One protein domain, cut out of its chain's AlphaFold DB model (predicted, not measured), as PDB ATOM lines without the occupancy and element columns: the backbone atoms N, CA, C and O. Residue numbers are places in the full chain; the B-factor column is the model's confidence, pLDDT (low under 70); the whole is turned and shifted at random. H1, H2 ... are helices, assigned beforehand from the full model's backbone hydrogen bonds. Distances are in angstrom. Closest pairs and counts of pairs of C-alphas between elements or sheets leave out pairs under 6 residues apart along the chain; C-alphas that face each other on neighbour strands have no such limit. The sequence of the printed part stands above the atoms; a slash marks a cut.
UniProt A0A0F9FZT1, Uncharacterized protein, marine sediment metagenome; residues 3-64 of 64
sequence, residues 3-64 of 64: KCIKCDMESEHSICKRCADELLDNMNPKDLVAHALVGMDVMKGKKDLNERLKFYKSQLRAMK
ATOM      1  N   LYS A   3     132.655 173.389 199.595       90.25
ATOM      2  CA  LYS A   3     132.669 174.838 199.818       90.25
ATOM      3  C   LYS A   3     133.800 175.180 200.769       90.25
ATOM      4  O   LYS A   3     134.049 174.456 201.733       90.25
ATOM      5  N   CYS A   4     134.490 176.277 200.489       92.69
ATOM      6  CA  CYS A   4     135.513 176.792 201.379       92.69
ATOM      7  C   CYS A   4     134.893 177.166 202.727       92.69
ATOM      8  O   CYS A   4     134.048 178.048 202.781       92.69
ATOM      9  N   ILE A   5     135.395 176.592 203.818       92.19
ATOM     10  CA  ILE A   5     134.875 176.831 205.177       92.19
ATOM     11  C   ILE A   5     134.962 178.315 205.593       92.19
ATOM     12  O   ILE A   5     134.199 178.768 206.437       92.19
ATOM     13  N   LYS A   6     135.889 179.090 205.009       91.50
ATOM     14  CA  LYS A   6     136.092 180.510 205.348       91.50
ATOM     15  C   LYS A   6     135.206 181.468 204.544       91.50
ATOM     16  O   LYS A   6     134.864 182.529 205.051       91.50
ATOM     17  N   CYS A   7     134.909 181.162 203.281       93.50
ATOM     18  CA  CYS A   7     134.265 182.126 202.373       93.50
ATOM     19  C   CYS A   7     133.151 181.542 201.498       93.50
ATOM     20  O   CYS A   7     132.708 182.214 200.569       93.50
ATOM     21  N   ASP A   8     132.754 180.292 201.744       91.06
ATOM     22  CA  ASP A   8     131.691 179.532 201.070       91.06
ATOM     23  C   ASP A   8     131.805 179.378 199.546       91.06
ATOM     24  O   ASP A   8     130.930 178.797 198.901       91.06
ATOM     25  N   MET A   9     132.909 179.839 198.961       90.81
ATOM     26  CA  MET A   9     133.195 179.702 197.539       90.81
ATOM     27  C   MET A   9     133.477 178.237 197.189       90.81
ATOM     28  O   MET A   9     134.142 177.530 197.955       90.81
ATOM     29  N   GLU A  10     132.993 177.780 196.035       91.69
ATOM     30  CA  GLU A  10     133.240 176.414 195.571       91.69
ATOM     31  C   GLU A  10     134.738 176.161 195.365       91.69
ATOM     32  O   GLU A  10     135.477 177.000 194.844       91.69
ATOM     33  N   SER A  11     135.203 175.000 195.819       88.62
ATOM     34  CA  SER A  11     136.599 174.602 195.731       88.62
ATOM     35  C   SER A  11     136.747 173.081 195.695       88.62
ATOM     36  O   SER A  11     135.877 172.318 196.123       88.62
ATOM     37  N   GLU A  12     137.887 172.632 195.182       84.06
ATOM     38  CA  GLU A  12     138.306 171.228 195.224       84.06
ATOM     39  C   GLU A  12     138.678 170.776 196.645       84.06
ATOM     40  O   GLU A  12     138.657 169.584 196.937       84.06
ATOM     41  N   HIS A  13     138.984 171.723 197.538       83.50
ATOM     42  CA  HIS A  13     139.456 171.472 198.898       83.50
ATOM     43  C   HIS A  13     138.588 172.203 199.935       83.50
ATOM     44  O   HIS A  13     137.832 173.118 199.608       83.50
ATOM     45  N   SER A  14     138.734 171.842 201.212       85.62
ATOM     46  CA  SER A  14     137.989 172.446 202.331       85.62
ATOM     47  C   SER A  14     138.296 173.935 202.560       85.62
ATOM     48  O   SER A  14     137.499 174.660 203.154       85.62
ATOM     49  N   ILE A  15     139.445 174.420 202.080       87.44
ATOM     50  CA  ILE A  15     139.811 175.839 202.040       87.44
ATOM     51  C   ILE A  15     140.208 176.181 200.603       87.44
ATOM     52  O   ILE A  15     141.029 175.488 200.005       87.44
ATOM     53  N   CYS A  16     139.642 177.256 200.043       92.00
ATOM     54  CA  CYS A  16     140.026 177.718 198.713       92.00
ATOM     55  C   CYS A  16     141.422 178.351 198.737       92.00
ATOM     56  O   CYS A  16     141.847 178.909 199.752       92.00
ATOM     57  N   LYS A  17     142.109 178.329 197.589       86.19
ATOM     58  CA  LYS A  17     143.481 178.838 197.442       86.19
ATOM     59  C   LYS A  17     143.668 180.236 198.044       86.19
ATOM     60  O   LYS A  17     144.558 180.428 198.858       86.19
ATOM     61  N   ARG A  18     142.774 181.178 197.727       91.06
ATOM     62  CA  ARG A  18     142.848 182.559 198.232       91.06
ATOM     63  C   ARG A  18     142.851 182.625 199.762       91.06
ATOM     64  O   ARG A  18     143.623 183.371 200.345       91.06
ATOM     65  N   CYS A  19     141.979 181.852 200.406       89.56
ATOM     66  CA  CYS A  19     141.894 181.822 201.863       89.56
ATOM     67  C   CYS A  19     143.078 181.085 202.501       89.56
ATOM     68  O   CYS A  19     143.471 181.452 203.604       89.56
ATOM     69  N   ALA A  20     143.648 180.082 201.825       86.44
ATOM     70  CA  ALA A  20     144.874 179.421 202.269       86.44
ATOM     71  C   ALA A  20     146.084 180.366 202.198       86.44
ATOM     72  O   ALA A  20     146.836 180.453 203.163       86.44
ATOM     73  N   ASP A  21     146.231 181.110 201.101       85.56
ATOM     74  CA  ASP A  21     147.325 182.070 200.913       85.56
ATOM     75  C   ASP A  21     147.278 183.170 201.989       85.56
ATOM     76  O   ASP A  21     148.269 183.425 202.668       85.56
ATOM     77  N   GLU A  22     146.093 183.733 202.248       88.00
ATOM     78  CA  GLU A  22     145.888 184.737 203.300       88.00
ATOM     79  C   GLU A  22     146.210 184.201 204.707       88.00
ATOM     80  O   GLU A  22     146.756 184.922 205.544       88.00
ATOM     81  N   LEU A  23     145.878 182.935 204.988       85.00
ATOM     82  CA  LEU A  23     146.233 182.291 206.255       85.00
ATOM     83  C   LEU A  23     147.748 182.131 206.393       85.00
ATOM     84  O   LEU A  23     148.278 182.372 207.472       85.00
ATOM     85  N   LEU A  24     148.437 181.744 205.316       83.38
ATOM     86  CA  LEU A  24     149.890 181.573 205.301       83.38
ATOM     87  C   LEU A  24     150.636 182.904 205.437       83.38
ATOM     88  O   LEU A  24     151.657 182.947 206.118       83.38
ATOM     89  N   ASP A  25     150.132 183.976 204.829       83.94
ATOM     90  CA  ASP A  25     150.772 185.295 204.871       83.94
ATOM     91  C   ASP A  25     150.621 185.987 206.236       83.94
ATOM     92  O   ASP A  25     151.511 186.726 206.653       83.94
ATOM     93  N   ASN A  26     149.534 185.711 206.964       83.00
ATOM     94  CA  ASN A  26     149.315 186.221 208.325       83.00
ATOM     95  C   ASN A  26     149.858 185.291 209.423       83.00
ATOM     96  O   ASN A  26     149.761 185.602 210.613       83.00
ATOM     97  N   MET A  27     150.409 184.135 209.050       84.44
ATOM     98  CA  MET A  27     150.944 183.168 209.999       84.44
ATOM     99  C   MET A  27     152.255 183.684 210.590       84.44
ATOM    100  O   MET A  27     153.146 184.136 209.868       84.44
ATOM    101  N   ASN A  28     152.413 183.587 211.911       84.62
ATOM    102  CA  ASN A  28     153.696 183.935 212.508       84.62
ATOM    103  C   ASN A  28     154.781 182.917 212.076       84.62
ATOM    104  O   ASN A  28     154.472 181.770 211.737       84.62
ATOM    105  N   PRO A  29     156.073 183.292 212.115       76.88
ATOM    106  CA  PRO A  29     157.143 182.429 211.615       76.88
ATOM    107  C   PRO A  29     157.263 181.069 212.318       76.88
ATOM    108  O   PRO A  29     157.727 180.113 211.700       76.88
ATOM    109  N   LYS A  30     156.869 180.957 213.596       77.81
ATOM    110  CA  LYS A  30     156.923 179.687 214.341       77.81
ATOM    111  C   LYS A  30     155.842 178.725 213.856       77.81
ATOM    112  O   LYS A  30     156.138 177.564 213.587       77.81
ATOM    113  N   ASP A  31     154.629 179.234 213.681       77.19
ATOM    114  CA  ASP A  31     153.481 178.456 213.222       77.19
ATOM    115  C   ASP A  31     153.630 178.069 211.751       77.19
ATOM    116  O   ASP A  31     153.297 176.948 211.376       77.19
ATOM    117  N   LEU A  32     154.247 178.929 210.932       74.81
ATOM    118  CA  LEU A  32     154.584 178.601 209.547       74.81
ATOM    119  C   LEU A  32     155.574 177.429 209.465       74.81
ATOM    120  O   LEU A  32     155.425 176.549 208.618       74.81
ATOM    121  N   VAL A  33     156.572 177.385 210.356       72.81
ATOM    122  CA  VAL A  33     157.517 176.260 210.454       72.81
ATOM    123  C   VAL A  33     156.825 174.999 210.975       72.81
ATOM    124  O   VAL A  33     157.085 173.915 210.463       72.81
ATOM    125  N   ALA A  34     155.915 175.105 211.943       72.75
ATOM    126  CA  ALA A  34     155.138 173.954 212.405       72.75
ATOM    127  C   ALA A  34     154.229 173.400 211.291       72.75
ATOM    128  O   ALA A  34     154.260 172.204 211.010       72.75
ATOM    129  N   HIS A  35     153.503 174.270 210.583       70.75
ATOM    130  CA  HIS A  35     152.687 173.910 209.422       70.75
ATOM    131  C   HIS A  35     153.538 173.277 208.315       70.75
ATOM    132  O   HIS A  35     153.128 172.311 207.678       70.75
ATOM    133  N   ALA A  36     154.741 173.795 208.080       64.75
ATOM    134  CA  ALA A  36     155.690 173.213 207.146       64.75
ATOM    135  C   ALA A  36     156.136 171.803 207.529       64.75
ATOM    136  O   ALA A  36     156.251 170.950 206.656       64.75
ATOM    137  N   LEU A  37     156.418 171.574 208.812       63.72
ATOM    138  CA  LEU A  37     156.874 170.284 209.323       63.72
ATOM    139  C   LEU A  37     155.758 169.238 209.269       63.72
ATOM    140  O   LEU A  37     156.032 168.101 208.910       63.72
ATOM    141  N   VAL A  38     154.507 169.636 209.523       64.75
ATOM    142  CA  VAL A  38     153.324 168.776 209.335       64.75
ATOM    143  C   VAL A  38     153.026 168.562 207.841       64.75
ATOM    144  O   VAL A  38     152.661 167.473 207.419       64.75
ATOM    145  N   GLY A  39     153.236 169.585 207.006       54.59
ATOM    146  CA  GLY A  39     153.055 169.523 205.552       54.59
ATOM    147  C   GLY A  39     154.205 168.861 204.786       54.59
ATOM    148  O   GLY A  39     154.065 168.601 203.592       54.59
ATOM    149  N   MET A  40     155.337 168.563 205.435       46.25
ATOM    150  CA  MET A  40     156.454 167.828 204.831       46.25
ATOM    151  C   MET A  40     156.099 166.368 204.521       46.25
ATOM    152  O   MET A  40     156.770 165.773 203.676       46.25
ATOM    153  N   ASP A  41     155.011 165.849 205.094       49.34
ATOM    154  CA  ASP A  41     154.407 164.574 204.695       49.34
ATOM    155  C   ASP A  41     153.618 164.668 203.369       49.34
ATOM    156  O   ASP A  41     153.317 163.649 202.749       49.34
ATOM    157  N   VAL A  42     153.339 165.877 202.853       51.69
ATOM    158  CA  VAL A  42     152.561 166.107 201.622       51.69
ATOM    159  C   VAL A  42     153.444 166.774 200.553       51.69
ATOM    160  O   VAL A  42     153.530 167.992 200.390       51.69
ATOM    161  N   MET A  43     154.169 165.930 199.821       53.97
ATOM    162  CA  MET A  43     155.245 166.239 198.866       53.97
ATOM    163  C   MET A  43     154.859 167.092 197.632       53.97
ATOM    164  O   MET A  43     154.903 166.626 196.493       53.97
ATOM    165  N   LYS A  44     154.596 168.392 197.817       55.97
ATOM    166  CA  LYS A  44     154.674 169.391 196.723       55.97
ATOM    167  C   LYS A  44     155.155 170.777 197.176       55.97
ATOM    168  O   LYS A  44     155.884 171.429 196.439       55.97
ATOM    169  N   GLY A  45     154.864 171.185 198.417       56.97
ATOM    170  CA  GLY A  45     155.247 172.502 198.966       56.97
ATOM    171  C   GLY A  45     156.670 172.612 199.536       56.97
ATOM    172  O   GLY A  45     157.112 173.695 199.907       56.97
ATOM    173  N   LYS A  46     157.426 171.506 199.611       61.97
ATOM    174  CA  LYS A  46     158.744 171.461 200.275       61.97
ATOM    175  C   LYS A  46     159.797 172.361 199.614       61.97
ATOM    176  O   LYS A  46     160.690 172.852 200.303       61.97
ATOM    177  N   LYS A  47     159.736 172.564 198.294       65.94
ATOM    178  CA  LYS A  47     160.710 173.395 197.567       65.94
ATOM    179  C   LYS A  47     160.500 174.882 197.869       65.94
ATOM    180  O   LYS A  47     161.417 175.515 198.388       65.94
ATOM    181  N   ASP A  48     159.284 175.377 197.654       66.94
ATOM    182  CA  ASP A  48     158.900 176.778 197.885       66.94
ATOM    183  C   ASP A  48     159.100 177.176 199.349       66.94
ATOM    184  O   ASP A  48     159.557 178.272 199.674       66.94
ATOM    185  N   LEU A  49     158.832 176.239 200.259       68.12
ATOM    186  CA  LEU A  49     159.007 176.477 201.677       68.12
ATOM    187  C   LEU A  49     160.484 176.531 202.098       68.12
ATOM    188  O   LEU A  49     160.859 177.351 202.935       68.12
ATOM    189  N   ASN A  50     161.352 175.722 201.483       75.62
ATOM    190  CA  ASN A  50     162.799 175.833 201.682       75.62
ATOM    191  C   ASN A  50     163.370 177.140 201.113       75.62
ATOM    192  O   ASN A  50     164.298 177.701 201.702       75.62
ATOM    193  N   GLU A  51     162.829 177.643 200.001       78.69
ATOM    194  CA  GLU A  51     163.187 178.961 199.467       78.69
ATOM    195  C   GLU A  51     162.774 180.086 200.417       78.69
ATOM    196  O   GLU A  51     163.619 180.905 200.789       78.69
ATOM    197  N   ARG A  52     161.526 180.070 200.906       75.44
ATOM    198  CA  ARG A  52     161.050 181.023 201.922       75.44
ATOM    199  C   ARG A  52     161.913 180.980 203.191       75.44
ATOM    200  O   ARG A  52     162.324 182.027 203.689       75.44
ATOM    201  N   LEU A  53     162.274 179.789 203.681       80.75
ATOM    202  CA  LEU A  53     163.142 179.634 204.856       80.75
ATOM    203  C   LEU A  53     164.562 180.181 204.619       80.75
ATOM    204  O   LEU A  53     165.142 180.811 205.507       80.75
ATOM    205  N   LYS A  54     165.141 179.953 203.432       83.81
ATOM    206  CA  LYS A  54     166.454 180.509 203.061       83.81
ATOM    207  C   LYS A  54     166.425 182.033 203.036       83.81
ATOM    208  O   LYS A  54     167.327 182.646 203.605       83.81
ATOM    209  N   PHE A  55     165.390 182.620 202.442       79.69
ATOM    210  CA  PHE A  55     165.219 184.069 202.370       79.69
ATOM    211  C   PHE A  55     165.123 184.712 203.763       79.69
ATOM    212  O   PHE A  55     165.821 185.685 204.057       79.69
ATOM    213  N   TYR A  56     164.347 184.116 204.672       77.75
ATOM    214  CA  TYR A  56     164.285 184.573 206.063       77.75
ATOM    215  C   TYR A  56     165.647 184.497 206.771       77.75
ATOM    216  O   TYR A  56     166.058 185.445 207.442       77.75
ATOM    217  N   LYS A  57     166.397 183.399 206.592       80.31
ATOM    218  CA  LYS A  57     167.742 183.251 207.176       80.31
ATOM    219  C   LYS A  57     168.736 184.284 206.638       80.31
ATOM    220  O   LYS A  57     169.594 184.724 207.402       80.31
ATOM    221  N   SER A  58     168.654 184.662 205.360       79.44
ATOM    222  CA  SER A  58     169.526 185.705 204.806       79.44
ATOM    223  C   SER A  58     169.210 187.084 205.372       79.44
ATOM    224  O   SER A  58     170.141 187.806 205.711       79.44
ATOM    225  N   GLN A  59     167.930 187.423 205.562       76.06
ATOM    226  CA  GLN A  59     167.556 188.700 206.176       76.06
ATOM    227  C   GLN A  59     168.051 188.804 207.623       76.06
ATOM    228  O   GLN A  59     168.674 189.792 207.989       76.06
ATOM    229  N   LEU A  60     167.900 187.741 208.419       75.00
ATOM    230  CA  LEU A  60     168.416 187.712 209.795       75.00
ATOM    231  C   LEU A  60     169.943 187.855 209.881       75.00
ATOM    232  O   LEU A  60     170.451 188.368 210.874       75.00
ATOM    233  N   ARG A  61     170.687 187.394 208.866       73.94
ATOM    234  CA  ARG A  61     172.144 187.593 208.794       73.94
ATOM    235  C   ARG A  61     172.526 189.016 208.397       73.94
ATOM    236  O   ARG A  61     173.559 189.475 208.851       73.94
ATOM    237  N   ALA A  62     171.720 189.676 207.568       66.31
ATOM    238  CA  ALA A  62     171.952 191.052 207.126       66.31
ATOM    239  C   ALA A  62     171.564 192.106 208.180       66.31
ATOM    240  O   ALA A  62     171.964 193.257 208.062       66.31
ATOM    241  N   MET A  63     170.780 191.724 209.193       61.56
ATOM    242  CA  MET A  63     170.406 192.581 210.329       61.56
ATOM    243  C   MET A  63     171.388 192.501 211.516       61.56
ATOM    244  O   MET A  63     171.133 193.124 212.545       61.56
ATOM    245  N   LYS A  64     172.472 191.719 211.403       51.72
ATOM    246  CA  LYS A  64     173.611 191.715 212.336       51.72
ATOM    247  C   LYS A  64     174.732 192.588 211.795       51.72
ATOM    248  O   LYS A  64     175.425 193.186 212.642       51.72
TER     249      LYS A  64
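What this domain is: This is residues 3 to 64 of the 64 residues of an uncharacterized protein of marine sediment metagenome (UniProt A0A0F9FZT1). The model is a loose, drawn-out chain of three helices, with a looped stretch, residues 3 to 16, at one end of the longest axis and the free part of the long helix H3, with the last two residues, sticking out at the other. Between these ends H1 and H2 meet at a corner, and H3 folds back from H2, starting close to it and running away. The printed part has 62 residues, with three named helices in the order H1, H2, H3 and no named strand; the class is all helix. The whole is loose, with a radius of gyration of the C-alphas of 14.1 A and spans of 46 by 22 by 15 A.

Where its parts are: Residues 3 to 16 hold no named element, and C-alpha 3 is at (132.669, 174.838, 199.818). H1, residues 17 to 25, begins with C-alpha 17 at (143.481, 178.838, 197.442) and is 12.2 A long from first to last C-alpha. H2, residues 29 to 39, is 14.8 A long. H3, residues 46 to 62, is 24.6 A long and ends with C-alpha 62 at (171.952, 191.052, 207.126).

How they stand to each other: H1 and H2 are close but not clearly touching; their closest C-alphas, those of Leu 24 and Leu 32, are 7.0 A apart. They run opposite ways at a steep tilt of 47 degrees. H2 and H3 form a helical hairpin, opposite ways at a shallow tilt of 23 degrees. They only just touch, with 3 pairs of C-alphas within 8 A, and H3 does so with residues 46 to 49 alone; the closest C-alphas are those of Ala 36 and Leu 49, 7.2 A apart. H1 and H3 are apart. In H1, H2 and H3 every O i to N i+4 pair is within hydrogen-bond range.

The domain as a whole: The two C-alphas farthest apart, those of Glu 10 and Lys 64, are 46.3 A apart. Residues 57 to 64, of which 57 to 62 belong to H3, stand free. The printed part has no cut; the link from H1 to H2 is tight and that from H2 to H3 is short. The mean pLDDT of the printed part is 76.6, with residues 36 to 49 and 62 to 64 under 70.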